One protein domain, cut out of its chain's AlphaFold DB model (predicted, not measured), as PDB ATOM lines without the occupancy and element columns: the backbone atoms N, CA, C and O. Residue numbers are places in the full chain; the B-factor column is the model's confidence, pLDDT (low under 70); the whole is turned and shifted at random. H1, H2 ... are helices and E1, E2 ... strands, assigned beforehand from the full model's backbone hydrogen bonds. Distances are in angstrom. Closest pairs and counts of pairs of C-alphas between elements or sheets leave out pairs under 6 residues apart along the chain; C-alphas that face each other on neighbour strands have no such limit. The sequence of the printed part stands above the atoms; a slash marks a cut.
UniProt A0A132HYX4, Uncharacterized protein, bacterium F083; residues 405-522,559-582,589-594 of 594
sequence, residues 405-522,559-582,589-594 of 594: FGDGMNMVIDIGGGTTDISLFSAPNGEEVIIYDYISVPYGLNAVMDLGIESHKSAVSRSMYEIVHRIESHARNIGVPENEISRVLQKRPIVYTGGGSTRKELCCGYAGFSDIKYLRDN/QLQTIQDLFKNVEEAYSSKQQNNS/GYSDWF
ATOM      1  N   PHE A 405      67.866 -50.067 -33.251       74.44
ATOM      2  CA  PHE A 405      68.807 -51.178 -33.221       74.44
ATOM      3  C   PHE A 405      68.686 -51.903 -31.885       74.44
ATOM      4  O   PHE A 405      68.588 -51.265 -30.843       74.44
ATOM      5  N   GLY A 406      68.660 -53.235 -31.931       69.50
ATOM      6  CA  GLY A 406      68.839 -54.019 -30.714       69.50
ATOM      7  C   GLY A 406      70.288 -53.918 -30.250       69.50
ATOM      8  O   GLY A 406      71.183 -53.686 -31.072       69.50
ATOM      9  N   ASP A 407      70.508 -54.130 -28.955       73.88
ATOM     10  CA  ASP A 407      71.855 -54.253 -28.408       73.88
ATOM     11  C   ASP A 407      72.627 -55.348 -29.157       73.88
ATOM     12  O   ASP A 407      72.050 -56.372 -29.542       73.88
ATOM     13  N   GLY A 408      73.914 -55.099 -29.412       79.12
ATOM     14  CA  GLY A 408      74.807 -56.049 -30.070       79.12
ATOM     15  C   GLY A 408      75.401 -55.621 -31.414       79.12
ATOM     16  O   GLY A 408      75.397 -54.447 -31.788       79.12
ATOM     17  N   MET A 409      75.931 -56.608 -32.136       87.62
ATOM     18  CA  MET A 409      76.608 -56.506 -33.423       87.62
ATOM     19  C   MET A 409      75.613 -56.319 -34.560       87.62
ATOM     20  O   MET A 409      74.793 -57.187 -34.862       87.62
ATOM     21  N   ASN A 410      75.747 -55.208 -35.259       89.69
ATOM     22  CA  ASN A 410      74.968 -54.857 -36.429       89.69
ATOM     23  C   ASN A 410      75.924 -54.547 -37.588       89.69
ATOM     24  O   ASN A 410      77.089 -54.201 -37.382       89.69
ATOM     25  N   MET A 411      75.431 -54.676 -38.816       91.56
ATOM     26  CA  MET A 411      76.198 -54.355 -40.018       91.56
ATOM     27  C   MET A 411      75.520 -53.234 -40.785       91.56
ATOM     28  O   MET A 411      74.296 -53.212 -40.907       91.56
ATOM     29  N   VAL A 412      76.310 -52.322 -41.340       91.94
ATOM     30  CA  VAL A 412      75.847 -51.340 -42.321       91.94
ATOM     31  C   VAL A 412      76.626 -51.523 -43.616       91.94
ATOM     32  O   VAL A 412      77.845 -51.690 -43.593       91.94
ATOM     33  N   ILE A 413      75.909 -51.535 -44.738       93.38
ATOM     34  CA  ILE A 413      76.470 -51.600 -46.086       93.38
ATOM     35  C   ILE A 413      75.982 -50.372 -46.851       93.38
ATOM     36  O   ILE A 413      74.823 -50.294 -47.269       93.38
ATOM     37  N   ASP A 414      76.879 -49.410 -47.036       91.44
ATOM     38  CA  ASP A 414      76.644 -48.213 -47.829       91.44
ATOM     39  C   ASP A 414      77.114 -48.431 -49.269       91.44
ATOM     40  O   ASP A 414      78.309 -48.478 -49.560       91.44
ATOM     41  N   ILE A 415      76.164 -48.617 -50.187       91.94
ATOM     42  CA  ILE A 415      76.459 -48.848 -51.601       91.94
ATOM     43  C   ILE A 415      76.484 -47.495 -52.311       91.94
ATOM     44  O   ILE A 415      75.481 -47.017 -52.859       91.94
ATOM     45  N   GLY A 416      77.661 -46.883 -52.304       88.69
ATOM     46  CA  GLY A 416      77.952 -45.660 -53.027       88.69
ATOM     47  C   GLY A 416      78.044 -45.866 -54.540       88.69
ATOM     48  O   GLY A 416      77.847 -46.946 -55.104       88.69
ATOM     49  N   GLY A 417      78.356 -44.780 -55.245       84.31
ATOM     50  CA  GLY A 417      78.526 -44.863 -56.692       84.31
ATOM     51  C   GLY A 417      79.844 -45.532 -57.112       84.31
ATOM     52  O   GLY A 417      79.841 -46.290 -58.076       84.31
ATOM     53  N   GLY A 418      80.938 -45.297 -56.371       81.31
ATOM     54  CA  GLY A 418      82.278 -45.819 -56.690       81.31
ATOM     55  C   GLY A 418      82.799 -46.885 -55.720       81.31
ATOM     56  O   GLY A 418      83.601 -47.736 -56.105       81.31
ATOM     57  N   THR A 419      82.322 -46.863 -54.478       87.19
ATOM     58  CA  THR A 419      82.688 -47.795 -53.405       87.19
ATOM     59  C   THR A 419      81.444 -48.417 -52.793       87.19
ATOM     60  O   THR A 419      80.340 -47.894 -52.940       87.19
ATOM     61  N   THR A 420      81.644 -49.548 -52.126       91.31
ATOM     62  CA  THR A 420      80.702 -50.115 -51.168       91.31
ATOM     63  C   THR A 420      81.401 -50.206 -49.827       91.31
ATOM     64  O   THR A 420      82.402 -50.911 -49.699       91.31
ATOM     65  N   ASP A 421      80.884 -49.481 -48.850       90.31
ATOM     66  CA  ASP A 421      81.485 -49.307 -47.539       90.31
ATOM     67  C   ASP A 421      80.740 -50.167 -46.513       90.31
ATOM     68  O   ASP A 421      79.526 -50.068 -46.358       90.31
ATOM     69  N   ILE A 422      81.465 -51.061 -45.847       92.94
ATOM     70  CA  ILE A 422      80.931 -52.049 -44.908       92.94
ATOM     71  C   ILE A 422      81.459 -51.712 -43.522       92.94
ATOM     72  O   ILE A 422      82.675 -51.648 -43.341       92.94
ATOM     73  N   SER A 423      80.571 -51.546 -42.542       91.88
ATOM     74  CA  SER A 423      80.980 -51.310 -41.152       91.88
ATOM     75  C   SER A 423      80.265 -52.231 -40.178       91.88
ATOM     76  O   SER A 423      79.053 -52.436 -40.274       91.88
ATOM     77  N   LEU A 424      81.033 -52.750 -39.221       92.06
ATOM     78  CA  LEU A 424      80.536 -53.473 -38.057       92.06
ATOM     79  C   LEU A 424      80.342 -52.474 -36.921       92.06
ATOM     80  O   LEU A 424      81.286 -51.765 -36.563       92.06
ATOM     81  N   PHE A 425      79.148 -52.440 -36.337       90.12
ATOM     82  CA  PHE A 425      78.816 -51.463 -35.308       90.12
ATOM     83  C   PHE A 425      77.913 -52.018 -34.207       90.12
ATOM     84  O   PHE A 425      77.273 -53.055 -34.367       90.12
ATOM     85  N   SER A 426      77.820 -51.285 -33.102       88.69
ATOM     86  CA  SER A 426      76.761 -51.434 -32.096       88.69
ATOM     87  C   SER A 426      76.179 -50.075 -31.740       88.69
ATOM     88  O   SER A 426      76.857 -49.061 -31.893       88.69
ATOM     89  N   ALA A 427      74.958 -50.065 -31.209       84.88
ATOM     90  CA  ALA A 427      74.322 -48.869 -30.665       84.88
ATOM     91  C   ALA A 427      73.786 -49.144 -29.246       84.88
ATOM     92  O   ALA A 427      72.569 -49.247 -29.074       84.88
ATOM     93  N   PRO A 428      74.668 -49.350 -28.246       79.06
ATOM     94  CA  PRO A 428      74.249 -49.720 -26.897       79.06
ATOM     95  C   PRO A 428      73.320 -48.654 -26.312       79.06
ATOM     96  O   PRO A 428      73.619 -47.460 -26.373       79.06
ATOM     97  N   ASN A 429      72.182 -49.086 -25.763       75.38
ATOM     98  CA  ASN A 429      71.146 -48.213 -25.193       75.38
ATOM     99  C   ASN A 429      70.558 -47.165 -26.167       75.38
ATOM    100  O   ASN A 429      69.842 -46.268 -25.729       75.38
ATOM    101  N   GLY A 430      70.840 -47.253 -27.473       70.19
ATOM    102  CA  GLY A 430      70.368 -46.283 -28.467       70.19
ATOM    103  C   GLY A 430      70.967 -44.874 -28.337       70.19
ATOM    104  O   GLY A 430      70.404 -43.926 -28.873       70.19
ATOM    105  N   GLU A 431      72.086 -44.706 -27.626       70.94
ATOM    106  CA  GLU A 431      72.660 -43.374 -27.371       70.94
ATOM    107  C   GLU A 431      73.826 -43.020 -28.305       70.94
ATOM    108  O   GLU A 431      73.934 -41.873 -28.743       70.94
ATOM    109  N   GLU A 432      74.691 -43.985 -28.631       78.38
ATOM    110  CA  GLU A 432      75.910 -43.751 -29.412       78.38
ATOM    111  C   GLU A 432      76.199 -44.908 -30.373       78.38
ATOM    112  O   GLU A 432      76.060 -46.076 -30.015       78.38
ATOM    113  N   VAL A 433      76.624 -44.585 -31.599       85.12
ATOM    114  CA  VAL A 433      77.094 -45.570 -32.580       85.12
ATOM    115  C   VAL A 433      78.588 -45.803 -32.388       85.12
ATOM    116  O   VAL A 433      79.394 -44.896 -32.587       85.12
ATOM    117  N   ILE A 434      78.959 -47.043 -32.080       85.94
ATOM    118  CA  ILE A 434      80.354 -47.477 -31.951       85.94
ATOM    119  C   ILE A 434      80.705 -48.326 -33.167       85.94
ATOM    120  O   ILE A 434      80.033 -49.324 -33.429       85.94
ATOM    121  N   ILE A 435      81.763 -47.957 -33.892       88.38
ATOM    122  CA  ILE A 435      82.277 -48.729 -35.032       88.38
ATOM    123  C   ILE A 435      83.459 -49.577 -34.568       88.38
ATOM    124  O   ILE A 435      84.426 -49.041 -34.028       88.38
ATOM    125  N   TYR A 436      83.403 -50.884 -34.826       88.94
ATOM    126  CA  TYR A 436      84.450 -51.846 -34.451       88.94
ATOM    127  C   TYR A 436      85.334 -52.270 -35.623       88.94
ATOM    128  O   TYR A 436      86.470 -52.713 -35.440       88.94
ATOM    129  N   ASP A 437      84.791 -52.200 -36.840       89.00
ATOM    130  CA  ASP A 437      85.505 -52.574 -38.053       89.00
ATOM    131  C   ASP A 437      84.918 -51.868 -39.277       89.00
ATOM    132  O   ASP A 437      83.736 -51.519 -39.302       89.00
ATOM    133  N   TYR A 438      85.753 -51.676 -40.294       89.06
ATOM    134  CA  TYR A 438      85.404 -50.980 -41.525       89.06
ATOM    135  C   TYR A 438      86.192 -51.545 -42.710       89.06
ATOM    136  O   TYR A 438      87.420 -51.665 -42.659       89.06
ATOM    137  N   ILE A 439      85.494 -51.832 -43.808       88.44
ATOM    138  CA  ILE A 439      86.086 -52.197 -45.096       88.44
ATOM    139  C   ILE A 439      85.429 -51.371 -46.203       88.44
ATOM    140  O   ILE A 439      84.211 -51.382 -46.345       88.44
ATOM    141  N   SER A 440      86.244 -50.740 -47.050       86.75
ATOM    142  CA  SER A 440      85.785 -50.153 -48.312       86.75
ATOM    143  C   SER A 440      86.120 -51.074 -49.479       86.75
ATOM    144  O   SER A 440      87.280 -51.440 -49.688       86.75
ATOM    145  N   VAL A 441      85.110 -51.441 -50.259       88.62
ATOM    146  CA  VAL A 441      85.251 -52.248 -51.473       88.62
ATOM    147  C   VAL A 441      85.151 -51.319 -52.685       88.62
ATOM    148  O   VAL A 441      84.154 -50.610 -52.805       88.62
ATOM    149  N   PRO A 442      86.101 -51.328 -53.642       85.75
ATOM    150  CA  PRO A 442      86.047 -50.481 -54.841       85.75
ATOM    151  C   PRO A 442      85.052 -51.015 -55.896       85.75
ATOM    152  O   PRO A 442      85.377 -51.129 -57.073       85.75
ATOM    153  N   TYR A 443      83.857 -51.415 -55.454       87.44
ATOM    154  CA  TYR A 443      82.769 -51.963 -56.264       87.44
ATOM    155  C   TYR A 443      81.457 -51.259 -55.901       87.44
ATOM    156  O   TYR A 443      80.594 -51.851 -55.254       87.44
ATOM    157  N   GLY A 444      81.306 -49.989 -56.277       88.50
ATOM    158  CA  GLY A 444      80.030 -49.275 -56.167       88.50
ATOM    159  C   GLY A 444      79.068 -49.594 -57.319       88.50
ATOM    160  O   GLY A 444      79.212 -50.594 -58.029       88.50
ATOM    161  N   LEU A 445      78.090 -48.715 -57.545       88.81
ATOM    162  CA  LEU A 445      77.177 -48.803 -58.694       88.81
ATOM    163  C   LEU A 445      77.890 -48.793 -60.055       88.81
ATOM    164  O   LEU A 445      77.399 -49.423 -60.991       88.81
ATOM    165  N   ASN A 446      79.035 -48.119 -60.176       83.12
ATOM    166  CA  ASN A 446      79.861 -48.130 -61.384       83.12
ATOM    167  C   ASN A 446      80.281 -49.556 -61.779       83.12
ATOM    168  O   ASN A 446      80.030 -49.991 -62.898       83.12
ATOM    169  N   ALA A 447      80.806 -50.332 -60.831       83.88
ATOM    170  CA  ALA A 447      81.218 -51.708 -61.062       83.88
ATOM    171  C   ALA A 447      80.029 -52.613 -61.402       83.88
ATOM    172  O   ALA A 447      80.179 -53.556 -62.172       83.88
ATOM    173  N   VAL A 448      78.834 -52.326 -60.874       87.56
ATOM    174  CA  VAL A 448      77.620 -53.065 -61.248       87.56
ATOM    175  C   VAL A 448      77.261 -52.832 -62.719       87.56
ATOM    176  O   VAL A 448      76.829 -53.772 -63.386       87.56
ATOM    177  N   MET A 449      77.434 -51.610 -63.227       85.62
ATOM    178  CA  MET A 449      77.195 -51.291 -64.638       85.62
ATOM    179  C   MET A 449      78.258 -51.914 -65.551       85.62
ATOM    180  O   MET A 449      77.909 -52.465 -66.592       85.62
ATOM    181  N   ASP A 450      79.524 -51.878 -65.136       82.31
ATOM    182  CA  ASP A 450      80.652 -52.303 -65.973       82.31
ATOM    183  C   ASP A 450      80.902 -53.822 -65.933       82.31
ATOM    184  O   ASP A 450      81.228 -54.436 -66.948       82.31
ATOM    185  N   LEU A 451      80.764 -54.440 -64.755       85.00
ATOM    186  CA  LEU A 451      81.163 -55.827 -64.468       85.00
ATOM    187  C   LEU A 451      79.985 -56.729 -64.070       85.00
ATOM    188  O   LEU A 451      80.166 -57.937 -63.886       85.00
ATOM    189  N   GLY A 452      78.791 -56.160 -63.908       90.81
ATOM    190  CA  GLY A 452      77.580 -56.871 -63.510       90.81
ATOM    191  C   GLY A 452      77.401 -57.049 -61.996       90.81
ATOM    192  O   GLY A 452      78.322 -56.912 -61.189       90.81
ATOM    193  N   ILE A 453      76.167 -57.394 -61.612       93.50
ATOM    194  CA  ILE A 453      75.725 -57.548 -60.214       93.50
ATOM    195  C   ILE A 453      76.512 -58.637 -59.467       93.50
ATOM    196  O   ILE A 453      76.892 -58.439 -58.315       93.50
ATOM    197  N   GLU A 454      76.781 -59.773 -60.115       93.94
ATOM    198  CA  GLU A 454      77.450 -60.915 -59.473       93.94
ATOM    199  C   GLU A 454      78.893 -60.598 -59.064       93.94
ATOM    200  O   GLU A 454      79.353 -61.048 -58.013       93.94
ATOM    201  N   SER A 455      79.588 -59.762 -59.840       90.19
ATOM    202  CA  SER A 455      80.935 -59.285 -59.516       90.19
ATOM    203  C   SER A 455      80.928 -58.444 -58.235       90.19
ATOM    204  O   SER A 455      81.724 -58.692 -57.329       90.19
ATOM    205  N   HIS A 456      79.978 -57.508 -58.118       93.06
ATOM    206  CA  HIS A 456      79.773 -56.716 -56.903       93.06
ATOM    207  C   HIS A 456      79.427 -57.607 -55.701       93.06
ATOM    208  O   HIS A 456      80.107 -57.544 -54.678       93.06
ATOM    209  N   LYS A 457      78.434 -58.498 -55.833       94.38
ATOM    210  CA  LYS A 457      78.030 -59.404 -54.744       94.38
ATOM    211  C   LYS A 457      79.172 -60.282 -54.264       94.38
ATOM    212  O   LYS A 457      79.322 -60.473 -53.062       94.38
ATOM    213  N   SER A 458      79.973 -60.808 -55.187       93.88
ATOM    214  CA  SER A 458      81.127 -61.645 -54.861       93.88
ATOM    215  C   SER A 458      82.193 -60.863 -54.092       93.88
ATOM    216  O   SER A 458      82.772 -61.392 -53.144       93.88
ATOM    217  N   ALA A 459      82.441 -59.604 -54.473       92.50
ATOM    218  CA  ALA A 459      83.386 -58.733 -53.782       92.50
ATOM    219  C   ALA A 459      82.903 -58.378 -52.365       92.50
ATOM    220  O   ALA A 459      83.642 -58.594 -51.407       92.50
ATOM    221  N   VAL A 460      81.648 -57.933 -52.223       94.12
ATOM    222  CA  VAL A 460      81.029 -57.618 -50.921       94.12
ATOM    223  C   VAL A 460      80.992 -58.853 -50.020       94.12
ATOM    224  O   VAL A 460      81.394 -58.781 -48.864       94.12
ATOM    225  N   SER A 461      80.593 -60.008 -50.561       95.00
ATOM    226  CA  SER A 461      80.559 -61.283 -49.832       95.00
ATOM    227  C   SER A 461      81.927 -61.643 -49.257       95.00
ATOM    228  O   SER A 461      82.034 -61.957 -48.075       95.00
ATOM    229  N   ARG A 462      82.995 -61.533 -50.061       95.12
ATOM    230  CA  ARG A 462      84.368 -61.794 -49.604       95.12
ATOM    231  C   ARG A 462      84.745 -60.894 -48.426       95.12
ATOM    232  O   ARG A 462      85.206 -61.407 -47.413       95.12
ATOM    233  N   SER A 463      84.496 -59.591 -48.532       93.94
ATOM    234  CA  SER A 463      84.786 -58.634 -47.457       93.94
ATOM    235  C   SER A 463      83.946 -58.879 -46.199       93.94
ATOM    236  O   SER A 463      84.467 -58.790 -45.090       93.94
ATOM    237  N   MET A 464      82.679 -59.271 -46.345       93.38
ATOM    238  CA  MET A 464      81.834 -59.672 -45.213       93.38
ATOM    239  C   MET A 464      82.392 -60.906 -44.495       93.38
ATOM    240  O   MET A 464      82.490 -60.910 -43.268       93.38
ATOM    241  N   TYR A 465      82.811 -61.933 -45.243       94.00
ATOM    242  CA  TYR A 465      83.458 -63.109 -44.660       94.00
ATOM    243  C   TYR A 465      84.773 -62.763 -43.959       94.00
ATOM    244  O   TYR A 465      85.087 -63.374 -42.945       94.00
ATOM    245  N   GLU A 466      85.528 -61.775 -44.444       93.81
ATOM    246  CA  GLU A 466      86.742 -61.316 -43.765       93.81
ATOM    247  C   GLU A 466      86.451 -60.682 -42.398       93.81
ATOM    248  O   GLU A 466      87.190 -60.950 -41.450       93.81
ATOM    249  N   ILE A 467      85.390 -59.874 -42.269       92.19
ATOM    250  CA  ILE A 467      84.983 -59.306 -40.970       92.19
ATOM    251  C   ILE A 467      84.520 -60.428 -40.038       92.19
ATOM    252  O   ILE A 467      85.010 -60.537 -38.914       92.19
ATOM    253  N   VAL A 468      83.630 -61.307 -40.509       92.12
ATOM    254  CA  VAL A 468      83.116 -62.421 -39.697       92.12
ATOM    255  C   VAL A 468      84.234 -63.363 -39.264       92.12
ATOM    256  O   VAL A 468      84.284 -63.748 -38.101       92.12
ATOM    257  N   HIS A 469      85.204 -63.644 -40.132       93.12
ATOM    258  CA  HIS A 469      86.368 -64.442 -39.764       93.12
ATOM    259  C   HIS A 469      87.193 -63.797 -38.639       93.12
ATOM    260  O   HIS A 469      87.709 -64.504 -37.772       93.12
ATOM    261  N   ARG A 470      87.316 -62.460 -38.606       93.00
ATOM    262  CA  ARG A 470      87.984 -61.752 -37.499       93.00
ATOM    263  C   ARG A 470      87.201 -61.867 -36.191       93.00
ATOM    264  O   ARG A 470      87.823 -62.128 -35.162       93.00
ATOM    265  N   ILE A 471      85.873 -61.737 -36.244       92.06
ATOM    266  CA  ILE A 471      84.973 -61.958 -35.098       92.06
ATOM    267  C   ILE A 471      85.151 -63.390 -34.571       92.06
ATOM    268  O   ILE A 471      85.467 -63.584 -33.400       92.06
ATOM    269  N   GLU A 472      85.027 -64.395 -35.442       91.44
ATOM    270  CA  GLU A 472      85.144 -65.816 -35.095       91.44
ATOM    271  C   GLU A 472      86.518 -66.186 -34.538       91.44
ATOM    272  O   GLU A 472      86.622 -66.941 -33.570       91.44
ATOM    273  N   SER A 473      87.582 -65.656 -35.140       92.81
ATOM    274  CA  SER A 473      88.954 -65.885 -34.692       92.81
ATOM    275  C   SER A 473      89.178 -65.326 -33.288       92.81
ATOM    276  O   SER A 473      89.702 -66.027 -32.420       92.81
ATOM    277  N   HIS A 474      88.732 -64.094 -33.025       91.81
ATOM    278  CA  HIS A 474      88.886 -63.490 -31.706       91.81
ATOM    279  C   HIS A 474      88.035 -64.200 -30.644       91.81
ATOM    280  O   HIS A 474      88.555 -64.596 -29.603       91.81
ATOM    281  N   ALA A 475      86.772 -64.479 -30.951       90.06
ATOM    282  CA  ALA A 475      85.874 -65.235 -30.087       90.06
ATOM    283  C   ALA A 475      86.430 -66.627 -29.718       90.06
ATOM    284  O   ALA A 475      86.375 -67.045 -28.561       90.06
ATOM    285  N   ARG A 476      87.035 -67.334 -30.684       90.69
ATOM    286  CA  ARG A 476      87.706 -68.622 -30.454       90.69
ATOM    287  C   ARG A 476      88.875 -68.487 -29.481       90.69
ATOM    288  O   ARG A 476      89.049 -69.352 -28.625       90.69
ATOM    289  N   ASN A 477      89.654 -67.410 -29.588       90.94
ATOM    290  CA  ASN A 477      90.799 -67.165 -28.708       90.94
ATOM    291  C   ASN A 477      90.385 -66.951 -27.246       90.94
ATOM    292  O   ASN A 477      91.142 -67.316 -26.350       90.94
ATOM    293  N   ILE A 478      89.182 -66.427 -27.004       88.50
ATOM    294  CA  ILE A 478      88.638 -66.211 -25.653       88.50
ATOM    295  C   ILE A 478      87.741 -67.367 -25.171       88.50
ATOM    296  O   ILE A 478      87.142 -67.294 -24.101       88.50
ATOM    297  N   GLY A 479      87.647 -68.455 -25.946       87.25
ATOM    298  CA  GLY A 479      86.934 -69.677 -25.563       87.25
ATOM    299  C   GLY A 479      85.431 -69.698 -25.863       87.25
ATOM    300  O   GLY A 479      84.726 -70.550 -25.316       87.25
ATOM    301  N   VAL A 480      84.928 -68.806 -26.725       84.75
ATOM    302  CA  VAL A 480      83.534 -68.838 -27.199       84.75
ATOM    303  C   VAL A 480      83.378 -69.927 -28.279       84.75
ATOM    304  O   VAL A 480      84.140 -69.936 -29.251       84.75
ATOM    305  N   PRO A 481      82.406 -70.854 -28.152       83.12
ATOM    306  CA  PRO A 481      82.151 -71.883 -29.161       83.12
ATOM    307  C   PRO A 481      81.711 -71.312 -30.520       83.12
ATOM    308  O   PRO A 481      80.890 -70.403 -30.593       83.12
ATOM    309  N   GLU A 482      82.195 -71.893 -31.620       83.06
ATOM    310  CA  GLU A 482      81.919 -71.420 -32.991       83.06
ATOM    311  C   GLU A 482      80.419 -71.430 -33.344       83.06
ATOM    312  O   GLU A 482      79.898 -70.488 -33.942       83.06
ATOM    313  N   ASN A 483      79.692 -72.456 -32.894       84.81
ATOM    314  CA  ASN A 483      78.247 -72.575 -33.094       84.81
ATOM    315  C   ASN A 483      77.447 -71.463 -32.394       84.81
ATOM    316  O   ASN A 483      76.375 -71.098 -32.877       84.81
ATOM    317  N   GLU A 484      77.952 -70.924 -31.281       83.12
ATOM    318  CA  GLU A 484      77.316 -69.806 -30.579       83.12
ATOM    319  C   GLU A 484      77.428 -68.515 -31.385       83.12
ATOM    320  O   GLU A 484      76.431 -67.816 -31.547       83.12
ATOM    321  N   ILE A 485      78.589 -68.245 -31.982       83.50
ATOM    322  CA  ILE A 485      78.803 -67.064 -32.833       83.50
ATOM    323  C   ILE A 485      77.897 -67.132 -34.055       83.50
ATOM    324  O   ILE A 485      77.147 -66.196 -34.318       83.50
ATOM    325  N   SER A 486      77.896 -68.261 -34.773       84.00
ATOM    326  CA  SER A 486      77.016 -68.432 -35.933       84.00
ATOM    327  C   SER A 486      75.542 -68.239 -35.561       84.00
ATOM    328  O   SER A 486      74.800 -67.610 -36.312       84.00
ATOM    329  N   ARG A 487      75.111 -68.746 -34.397       83.44
ATOM    330  CA  ARG A 487      73.739 -68.578 -33.896       83.44
ATOM    331  C   ARG A 487      73.417 -67.125 -33.550       83.44
ATOM    332  O   ARG A 487      72.301 -66.689 -33.799       83.44
ATOM    333  N   VAL A 488      74.370 -66.402 -32.969       82.19
ATOM    334  CA  VAL A 488      74.230 -64.996 -32.575       82.19
ATOM    335  C   VAL A 488      74.172 -64.076 -33.788       82.19
ATOM    336  O   VAL A 488      73.385 -63.136 -33.784       82.19
ATOM    337  N   LEU A 489      74.975 -64.342 -34.823       84.50
ATOM    338  CA  LEU A 489      74.967 -63.568 -36.067       84.50
ATOM    339  C   LEU A 489      73.703 -63.841 -36.897       84.50
ATOM    340  O   LEU A 489      73.197 -62.942 -37.574       84.50
ATOM    341  N   GLN A 490      73.153 -65.059 -36.817       80.81
ATOM    342  CA  GLN A 490      71.857 -65.396 -37.404       80.81
ATOM    343  C   GLN A 490      70.766 -64.500 -36.806       80.81
ATOM    344  O   GLN A 490      70.445 -64.613 -35.626       80.81
ATOM    345  N   LYS A 491      70.143 -63.671 -37.659       77.19
ATOM    346  CA  LYS A 491      69.118 -62.644 -37.344       77.19
ATOM    347  C   LYS A 491      69.649 -61.269 -36.928       77.19
ATOM    348  O   LYS A 491      68.838 -60.404 -36.601       77.19
ATOM    349  N   ARG A 492      70.960 -61.025 -36.972       86.88
ATOM    350  CA  ARG A 492      71.475 -59.656 -36.832       86.88
ATOM    351  C   ARG A 492      71.207 -58.849 -38.099       86.88
ATOM    352  O   ARG A 492      71.269 -59.418 -39.200       86.88
ATOM    353  N   PRO A 493      70.890 -57.550 -37.964       89.00
ATOM    354  CA  PRO A 493      70.501 -56.756 -39.103       89.00
ATOM    355  C   PRO A 493      71.690 -56.336 -39.963       89.00
ATOM    356  O   PRO A 493      72.771 -56.020 -39.461       89.00
ATOM    357  N   ILE A 494      71.437 -56.276 -41.270       91.56
ATOM    358  CA  ILE A 494      72.233 -55.529 -42.242       91.56
ATOM    359  C   ILE A 494      71.420 -54.313 -42.663       91.56
ATOM    360  O   ILE A 494      70.351 -54.451 -43.259       91.56
ATOM    361  N   VAL A 495      71.927 -53.123 -42.369       90.62
ATOM    362  CA  VAL A 495      71.339 -51.851 -42.782       90.62
ATOM    363  C   VAL A 495      71.934 -51.452 -44.124       90.62
ATOM    364  O   VAL A 495      73.139 -51.246 -44.232       90.62
ATOM    365  N   TYR A 496      71.099 -51.325 -45.150       91.31
ATOM    366  CA  TYR A 496      71.532 -50.860 -46.465       91.31
ATOM    367  C   TYR A 496      71.303 -49.359 -46.650       91.31
ATOM    368  O   TYR A 496      70.215 -48.842 -46.375       91.31
ATOM    369  N   THR A 497      72.331 -48.688 -47.170       90.19
ATOM    370  CA  THR A 497      72.386 -47.238 -47.432       90.19
ATOM    371  C   THR A 497      73.009 -46.952 -48.800       90.19
ATOM    372  O   THR A 497      73.444 -47.859 -49.516       90.19
ATOM    373  N   GLY A 498      72.961 -45.692 -49.213       88.81
ATOM    374  CA  GLY A 498      73.559 -45.197 -50.438       88.81
ATOM    375  C   GLY A 498      72.644 -45.361 -51.639       88.81
ATOM    376  O   GLY A 498      71.557 -45.948 -51.575       88.81
ATOM    377  N   GLY A 499      73.093 -44.852 -52.786       87.31
ATOM    378  CA  GLY A 499      72.339 -44.954 -54.038       87.31
ATOM    379  C   GLY A 499      72.065 -46.399 -54.455       87.31
ATOM    380  O   GLY A 499      70.975 -46.699 -54.943       87.31
ATOM    381  N   GLY A 500      73.007 -47.316 -54.224       88.56
ATOM    382  CA  GLY A 500      72.856 -48.714 -54.613       88.56
ATOM    383  C   GLY A 500      71.857 -49.503 -53.777       88.56
ATOM    384  O   GLY A 500      71.259 -50.438 -54.304       88.56
ATOM    385  N   SER A 501      71.568 -49.082 -52.543       89.56
ATOM    386  CA  SER A 501      70.526 -49.717 -51.719       89.56
ATOM    387  C   SER A 501      69.112 -49.583 -52.297       89.56
ATOM    388  O   SER A 501      68.204 -50.326 -51.925       89.56
ATOM    389  N   THR A 502      68.908 -48.672 -53.256       89.44
ATOM    390  CA  THR A 502      67.638 -48.563 -53.988       89.44
ATOM    391  C   THR A 502      67.357 -49.777 -54.877       89.44
ATOM    392  O   THR A 502      66.204 -50.022 -55.238       89.44
ATOM    393  N   ARG A 503      68.394 -50.566 -55.186       91.06
ATOM    394  CA  ARG A 503      68.334 -51.778 -56.001       91.06
ATOM    395  C   ARG A 503      68.252 -53.004 -55.101       91.06
ATOM    396  O   ARG A 503      69.255 -53.455 -54.546       91.06
ATOM    397  N   LYS A 504      67.051 -53.575 -54.978       91.44
ATOM    398  CA  LYS A 504      66.794 -54.739 -54.109       91.44
ATOM    399  C   LYS A 504      67.696 -55.923 -54.442       91.44
ATOM    400  O   LYS A 504      68.101 -56.650 -53.546       91.44
ATOM    401  N   GLU A 505      68.061 -56.093 -55.710       93.56
ATOM    402  CA  GLU A 505      68.965 -57.149 -56.149       93.56
ATOM    403  C   GLU A 505      70.383 -57.046 -55.570       93.56
ATOM    404  O   GLU A 505      71.071 -58.063 -55.564       93.56
ATOM    405  N   LEU A 506      70.815 -55.878 -55.076       93.06
ATOM    406  CA  LEU A 506      72.105 -55.677 -54.398       93.06
ATOM    407  C   LEU A 506      72.024 -55.878 -52.874       93.06
ATOM    408  O   LEU A 506      73.052 -55.919 -52.206       93.06
ATOM    409  N   CYS A 507      70.816 -56.018 -52.324       93.12
ATOM    410  CA  CYS A 507      70.577 -56.090 -50.888       93.12
ATOM    411  C   CYS A 507      70.227 -57.532 -50.497       93.12
ATOM    412  O   CYS A 507      69.106 -57.986 -50.734       93.12
ATOM    413  N   CYS A 508      71.176 -58.277 -49.930       93.00
ATOM    414  CA  CYS A 508      70.990 -59.681 -49.554       93.00
ATOM    415  C   CYS A 508      71.723 -60.030 -48.252       93.00
ATOM    416  O   CYS A 508      72.637 -59.335 -47.836       93.00
ATOM    417  N   GLY A 509      71.346 -61.133 -47.604       92.44
ATOM    418  CA  GLY A 509      72.063 -61.593 -46.413       92.44
ATOM    419  C   GLY A 509      73.503 -62.021 -46.722       92.44
ATOM    420  O   GLY A 509      73.778 -62.564 -47.795       92.44
ATOM    421  N   TYR A 510      74.406 -61.825 -45.761       90.62
ATOM    422  CA  TYR A 510      75.820 -62.191 -45.854       90.62
ATOM    423  C   TYR A 510      76.323 -62.765 -44.531       90.62
ATOM    424  O   TYR A 510      76.045 -62.212 -43.472       90.62
ATOM    425  N   ALA A 511      77.102 -63.849 -44.602       84.31
ATOM    426  CA  ALA A 511      77.872 -64.389 -43.475       84.31
ATOM    427  C   ALA A 511      77.075 -64.518 -42.151       84.31
ATOM    428  O   ALA A 511      77.547 -64.152 -41.081       84.31
ATOM    429  N   GLY A 512      75.833 -65.013 -42.233       84.19
ATOM    430  CA  GLY A 512      74.935 -65.197 -41.083       84.19
ATOM    431  C   GLY A 512      73.985 -64.025 -40.823       84.19
ATOM    432  O   GLY A 512      72.864 -64.261 -40.376       84.19
ATOM    433  N   PHE A 513      74.353 -62.801 -41.202       88.69
ATOM    434  CA  PHE A 513      73.458 -61.649 -41.140       88.69
ATOM    435  C   PHE A 513      72.383 -61.768 -42.224       88.69
ATOM    436  O   PHE A 513      72.684 -61.854 -43.417       88.69
ATOM    437  N   SER A 514      71.116 -61.813 -41.821       87.69
ATOM    438  CA  SER A 514      69.995 -62.111 -42.723       87.69
ATOM    439  C   SER A 514      68.775 -61.214 -42.527       87.69
ATOM    440  O   SER A 514      67.880 -61.239 -43.372       87.69
ATOM    441  N   ASP A 515      68.745 -60.404 -41.465       88.88
ATOM    442  CA  ASP A 515      67.694 -59.409 -41.247       88.88
ATOM    443  C   ASP A 515      68.022 -58.137 -42.046       88.88
ATOM    444  O   ASP A 515      68.880 -57.343 -41.680       88.88
ATOM    445  N   ILE A 516      67.409 -57.967 -43.212       89.94
ATOM    446  CA  ILE A 516      67.731 -56.856 -44.113       89.94
ATOM    447  C   ILE A 516      66.876 -55.642 -43.740       89.94
ATOM    448  O   ILE A 516      65.652 -55.678 -43.865       89.94
ATOM    449  N   LYS A 517      67.529 -54.545 -43.348       87.44
ATOM    450  CA  LYS A 517      66.903 -53.256 -43.025       87.44
ATOM    451  C   LYS A 517      67.294 -52.185 -44.041       87.44
ATOM    452  O   LYS A 517      68.394 -52.193 -44.590       87.44
ATOM    453  N   TYR A 518      66.395 -51.230 -44.260       84.44
ATOM    454  CA  TYR A 518      66.600 -50.098 -45.166       84.44
ATOM    455  C   TYR A 518      66.371 -48.779 -44.430       84.44
ATOM    456  O   TYR A 518      65.401 -48.649 -43.683       84.44
ATOM    457  N   LEU A 519      67.208 -47.779 -44.713       75.94
ATOM    458  CA  LEU A 519      67.033 -46.384 -44.285       75.94
ATOM    459  C   LEU A 519      65.934 -45.687 -45.114       75.94
ATOM    460  O   LEU A 519      66.204 -44.771 -45.887       75.94
ATOM    461  N   ARG A 520      64.690 -46.165 -45.018       68.88
ATOM    462  CA  ARG A 520      63.518 -45.543 -45.672       68.88
ATOM    463  C   ARG A 520      62.416 -45.240 -44.675       68.88
ATOM    464  O   ARG A 520      61.951 -44.111 -44.594       68.88
ATOM    465  N   ASP A 521      62.063 -46.235 -43.876       62.41
ATOM    466  CA  ASP A 521      60.988 -46.113 -42.906       62.41
ATOM    467  C   ASP A 521      61.590 -45.676 -41.564       62.41
ATOM    468  O   ASP A 521      62.486 -46.339 -41.040       62.41
ATOM    469  N   ASN A 522      61.081 -44.581 -40.991       64.94
ATOM    470  CA  ASN A 522      61.342 -44.137 -39.610       64.94
ATOM    471  C   ASN A 522      62.682 -43.426 -39.318       64.94
ATOM    472  O   ASN A 522      63.004 -43.199 -38.154       64.94
ATOM    473  N   GLN A 559      84.127 -42.822 -30.956       67.38
ATOM    474  CA  GLN A 559      84.869 -44.025 -30.601       67.38
ATOM    475  C   GLN A 559      84.942 -44.995 -31.784       67.38
ATOM    476  O   GLN A 559      84.014 -45.755 -32.059       67.38
ATOM    477  N   LEU A 560      86.082 -44.997 -32.479       81.50
ATOM    478  CA  LEU A 560      86.466 -46.139 -33.306       81.50
ATOM    479  C   LEU A 560      87.144 -47.164 -32.399       81.50
ATOM    480  O   LEU A 560      88.264 -46.949 -31.935       81.50
ATOM    481  N   GLN A 561      86.445 -48.258 -32.143       87.44
ATOM    482  CA  GLN A 561      86.937 -49.359 -31.333       87.44
ATOM    483  C   GLN A 561      87.441 -50.495 -32.226       87.44
ATOM    484  O   GLN A 561      87.314 -50.469 -33.451       87.44
ATOM    485  N   THR A 562      88.079 -51.483 -31.617       88.81
ATOM    486  CA  THR A 562      88.549 -52.687 -32.301       88.81
ATOM    487  C   THR A 562      87.575 -53.841 -32.092       88.81
ATOM    488  O   THR A 562      86.792 -53.844 -31.146       88.81
ATOM    489  N   ILE A 563      87.654 -54.878 -32.931       88.56
ATOM    490  CA  ILE A 563      86.904 -56.122 -32.689       88.56
ATOM    491  C   ILE A 563      87.226 -56.702 -31.304       88.56
ATOM    492  O   ILE A 563      86.368 -57.333 -30.720       88.56
ATOM    493  N   GLN A 564      88.414 -56.488 -30.744       89.56
ATOM    494  CA  GLN A 564      88.742 -56.949 -29.395       89.56
ATOM    495  C   GLN A 564      87.878 -56.258 -28.329       89.56
ATOM    496  O   GLN A 564      87.373 -56.910 -27.418       89.56
ATOM    497  N   ASP A 565      87.656 -54.950 -28.473       88.50
ATOM    498  CA  ASP A 565      86.873 -54.161 -27.517       88.50
ATOM    499  C   ASP A 565      85.408 -54.615 -27.460       88.50
ATOM    500  O   ASP A 565      84.816 -54.659 -26.381       88.50
ATOM    501  N   LEU A 566      84.858 -55.062 -28.596       86.00
ATOM    502  CA  LEU A 566      83.517 -55.653 -28.692       86.00
ATOM    503  C   LEU A 566      83.328 -56.851 -27.746       86.00
ATOM    504  O   LEU A 566      82.232 -57.079 -27.241       86.00
ATOM    505  N   PHE A 567      84.386 -57.622 -27.490       86.31
ATOM    506  CA  PHE A 567      84.321 -58.829 -26.666       86.31
ATOM    507  C   PHE A 567      84.701 -58.600 -25.203       86.31
ATOM    508  O   PHE A 567      84.589 -59.530 -24.404       86.31
ATOM    509  N   LYS A 568      85.085 -57.384 -24.806       85.31
ATOM    510  CA  LYS A 568      85.564 -57.096 -23.447       85.31
ATOM    511  C   LYS A 568      84.566 -57.518 -22.358       85.31
ATOM    512  O   LYS A 568      84.937 -58.182 -21.393       85.31
ATOM    513  N   ASN A 569      83.277 -57.235 -22.558       75.75
ATOM    514  CA  ASN A 569      82.217 -57.638 -21.621       75.75
ATOM    515  C   ASN A 569      82.047 -59.168 -21.554       75.75
ATOM    516  O   ASN A 569      81.738 -59.727 -20.499       75.75
ATOM    517  N   VAL A 570      82.274 -59.862 -22.672       78.25
ATOM    518  CA  VAL A 570      82.203 -61.327 -22.758       78.25
ATOM    519  C   VAL A 570      83.397 -61.961 -22.049       78.25
ATOM    520  O   VAL A 570      83.210 -62.928 -21.311       78.25
ATOM    521  N   GLU A 571      84.599 -61.408 -22.220       77.88
ATOM    522  CA  GLU A 571      85.819 -61.846 -21.534       77.88
ATOM    523  C   GLU A 571      85.703 -61.699 -20.010       77.88
ATOM    524  O   GLU A 571      86.030 -62.632 -19.268       77.88
ATOM    525  N   GLU A 572      85.192 -60.560 -19.530       77.00
ATOM    526  CA  GLU A 572      84.955 -60.301 -18.103       77.00
ATOM    527  C   GLU A 572      83.921 -61.285 -17.518       77.00
ATOM    528  O   GLU A 572      84.119 -61.863 -16.438       77.00
ATOM    529  N   ALA A 573      82.845 -61.562 -18.261       70.50
ATOM    530  CA  ALA A 573      81.829 -62.541 -17.880       70.50
ATOM    531  C   ALA A 573      82.358 -63.991 -17.897       70.50
ATOM    532  O   ALA A 573      81.995 -64.796 -17.036       70.50
ATOM    533  N   TYR A 574      83.225 -64.347 -18.847       68.00
ATOM    534  CA  TYR A 574      83.857 -65.670 -18.900       68.00
ATOM    535  C   TYR A 574      84.851 -65.874 -17.754       68.00
ATOM    536  O   TYR A 574      84.836 -66.914 -17.088       68.00
ATOM    537  N   SER A 575      85.677 -64.862 -17.487       69.38
ATOM    538  CA  SER A 575      86.710 -64.893 -16.448       69.38
ATOM    539  C   SER A 575      86.105 -64.995 -15.044       69.38
ATOM    540  O   SER A 575      86.591 -65.755 -14.206       69.38
ATOM    541  N   SER A 576      84.993 -64.296 -14.798       65.38
ATOM    542  CA  SER A 576      84.249 -64.374 -13.532       65.38
ATOM    543  C   SER A 576      83.494 -65.701 -13.347       65.38
ATOM    544  O   SER A 576      83.329 -66.163 -12.214       65.38
ATOM    545  N   LYS A 577      83.079 -66.370 -14.434       60.66
ATOM    546  CA  LYS A 577      82.408 -67.684 -14.387       60.66
ATOM    547  C   LYS A 577      83.359 -68.857 -14.142       60.66
ATOM    548  O   LYS A 577      82.973 -69.780 -13.433       60.66
ATOM    549  N   GLN A 578      84.602 -68.827 -14.633       57.00
ATOM    550  CA  GLN A 578      85.587 -69.879 -14.308       57.00
ATOM    551  C   GLN A 578      85.958 -69.931 -12.815       57.00
ATOM    552  O   GLN A 578      86.432 -70.959 -12.337       57.00
ATOM    553  N   GLN A 579      85.703 -68.860 -12.057       53.34
ATOM    554  CA  GLN A 579      85.906 -68.840 -10.606       53.34
ATOM    555  C   GLN A 579      84.726 -69.424  -9.809       53.34
ATOM    556  O   GLN A 579      84.909 -69.813  -8.659       53.34
ATOM    557  N   ASN A 580      83.536 -69.546 -10.409       52.53
ATOM    558  CA  ASN A 580      82.324 -70.012  -9.736       52.53
ATOM    559  C   ASN A 580      81.751 -71.248 -10.453       52.53
ATOM    560  O   ASN A 580      80.956 -71.132 -11.383       52.53
ATOM    561  N   ASN A 581      82.141 -72.442  -9.992       46.88
ATOM    562  CA  ASN A 581      81.658 -73.757 -10.446       46.88
ATOM    563  C   ASN A 581      80.145 -73.972 -10.183       46.88
ATOM    564  O   ASN A 581      79.764 -74.817  -9.374       46.88
ATOM    565  N   SER A 582      79.254 -73.239 -10.852       47.97
ATOM    566  CA  SER A 582      77.813 -73.527 -10.834       47.97
ATOM    567  C   SER A 582      77.290 -73.733 -12.253       47.97
ATOM    568  O   SER A 582      77.275 -72.801 -13.056       47.97
ATOM    569  N   GLY A 589      71.492 -67.178 -22.723       50.75
ATOM    570  CA  GLY A 589      72.353 -67.188 -23.914       50.75
ATOM    571  C   GLY A 589      73.416 -66.080 -23.970       50.75
ATOM    572  O   GLY A 589      73.460 -65.157 -23.165       50.75
ATOM    573  N   TYR A 590      74.324 -66.167 -24.940       54.66
ATOM    574  CA  TYR A 590      75.242 -65.065 -25.248       54.66
ATOM    575  C   TYR A 590      74.559 -63.934 -26.044       54.66
ATOM    576  O   TYR A 590      75.202 -62.948 -26.378       54.66
ATOM    577  N   SER A 591      73.265 -64.067 -26.351       55.12
ATOM    578  CA  SER A 591      72.493 -63.146 -27.195       55.12
ATOM    579  C   SER A 591      72.353 -61.738 -26.631       55.12
ATOM    580  O   SER A 591      72.226 -60.804 -27.413       55.12
ATOM    581  N   ASP A 592      72.382 -61.601 -25.303       52.44
ATOM    582  CA  ASP A 592      72.249 -60.310 -24.615       52.44
ATOM    583  C   ASP A 592      73.594 -59.566 -24.527       52.44
ATOM    584  O   ASP A 592      73.636 -58.378 -24.223       52.44
ATOM    585  N   TRP A 593      74.704 -60.270 -24.782       54.84
ATOM    586  CA  TRP A 593      76.071 -59.738 -24.701       54.84
ATOM    587  C   TRP A 593      76.663 -59.389 -26.062       54.84
ATOM    588  O   TRP A 593      77.690 -58.713 -26.129       54.84
ATOM    589  N   PHE A 594      76.048 -59.904 -27.122       53.34
ATOM    590  CA  PHE A 594      76.534 -59.832 -28.489       53.34
ATOM    591  C   PHE A 594      75.604 -59.089 -29.396       53.34
ATOM    592  O   PHE A 594      74.390 -59.082 -29.131       53.34
TER     593      PHE A 594
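This is residues 405 to 522, 559 to 582 and 589 to 594 of the 594 residues of an uncharacterized protein of bacterium F083 (UniProt A0A132HYX4). What would one see first in this model? A strongly twisted sheet of five strands has one long helix, H2, packed slantwise over one face, with the short H5 over E3 on that same face; H1 lies at one end of the long axis and H6 at the other, where residues 576 to 582 stick out. What is it built of? The printed part has 148 residues, of mixed class, with six named helices and five named strands, in the order E1, E2, E3, H1, H2, H3, E4, H4, E5, H5, H6, and the mixed sheet runs E3, E2, E1, E4, E5. How large is its outline? It is compact, with a radius of gyration of the C-alphas of 16.5 A, yet elongated, with spans of 59 by 30 by 25 A.

Where do the first strands lie? E1 is residues 410 to 415, beginning with C-alpha 410 at (74.968, -54.857, -36.429). E2 is residues 420 to 426, 19.5 A long, and E3 is residues 434 to 441, 20.7 A long, which bends by 57 degrees at residue 437. Which elements follow? H1 is residues 445 to 451, H2 is residues 453 to 477, with C-alpha 453 at (75.725, -57.548, -60.214) and a length of 36.2 A, and H3 is residues 482 to 489. E4 is residues 493 to 497, H4 residues 499 to 502, and E5 residues 515 to 518. What comes after the first cut? H5 is residues 563 to 566, and H6 is residues 568 to 578, 15.7 A long, ending with C-alpha 578 at (85.587, -69.879, -14.308).

How are the strands joined? E1, E2 and E3 form a meander, each strand the antiparallel neighbour of the one before, and both steps are hairpins; N 412 and O 423 are 2.9 A apart, N 422 and O 439 2.8 A, both within hydrogen-bond range. E4 is parallel to E1, with N 413 and O 495 at 2.8 A, and to E5, with N 496 and O 517 at 2.9 A. E4, H4 and E5 are a strand-helix-strand unit, two parallel neighbour strands with a helix between, and its crossover is right-handed. What is on the sheet? In two layers, a helix on one face of a sheet, H2 lies over E3 and E2 at a height over the sheet of 10.2 A. It runs slantwise to the strands, but only just, at 30.4 degrees to E3 on the local plane, and the closest C-alphas of H2 and E3 are those of Val 460 and Val 441, 6.9 A apart. H5 lies over E3 on the same face at a height of 8.3 A, while H4 stands at the sheet's level, 1.2 A. How do the helices stand? H2 is the hub: it touches H3 with residues 472 to 476 alone, closest C-alphas Glu 472 and Glu 482 at 6.8 A, touches H5 at Ile 471 and Ile 563, closest C-alphas 6.6 A apart, and touches H1 only at the corner, closest C-alphas His 456 and Val 448 at 6.1 A. H6 meets H5 only through their link and is apart from H2. Are the helix backbones whole? Every O i to N i+4 pair is within hydrogen-bond range in H1, H2, H3 and H6; H4 and H5 are too short for such a pair.

How far does it reach? The two C-alphas farthest apart are those of Asp 450 and Asn 581, 59.5 A. Where is it cut? Residues 523 to 558 are not printed, with C-alphas 522 and 559 at 25.2 A, nor are residues 583 to 588, with C-alphas 582 and 589 at 15.5 A. Which link is long? That from H4 to E5, 12 residues, is long. Where is confidence low? The mean pLDDT of the printed part is 83.5, and 20 residues are under 70, among them 574 to 582 and 589 to 594.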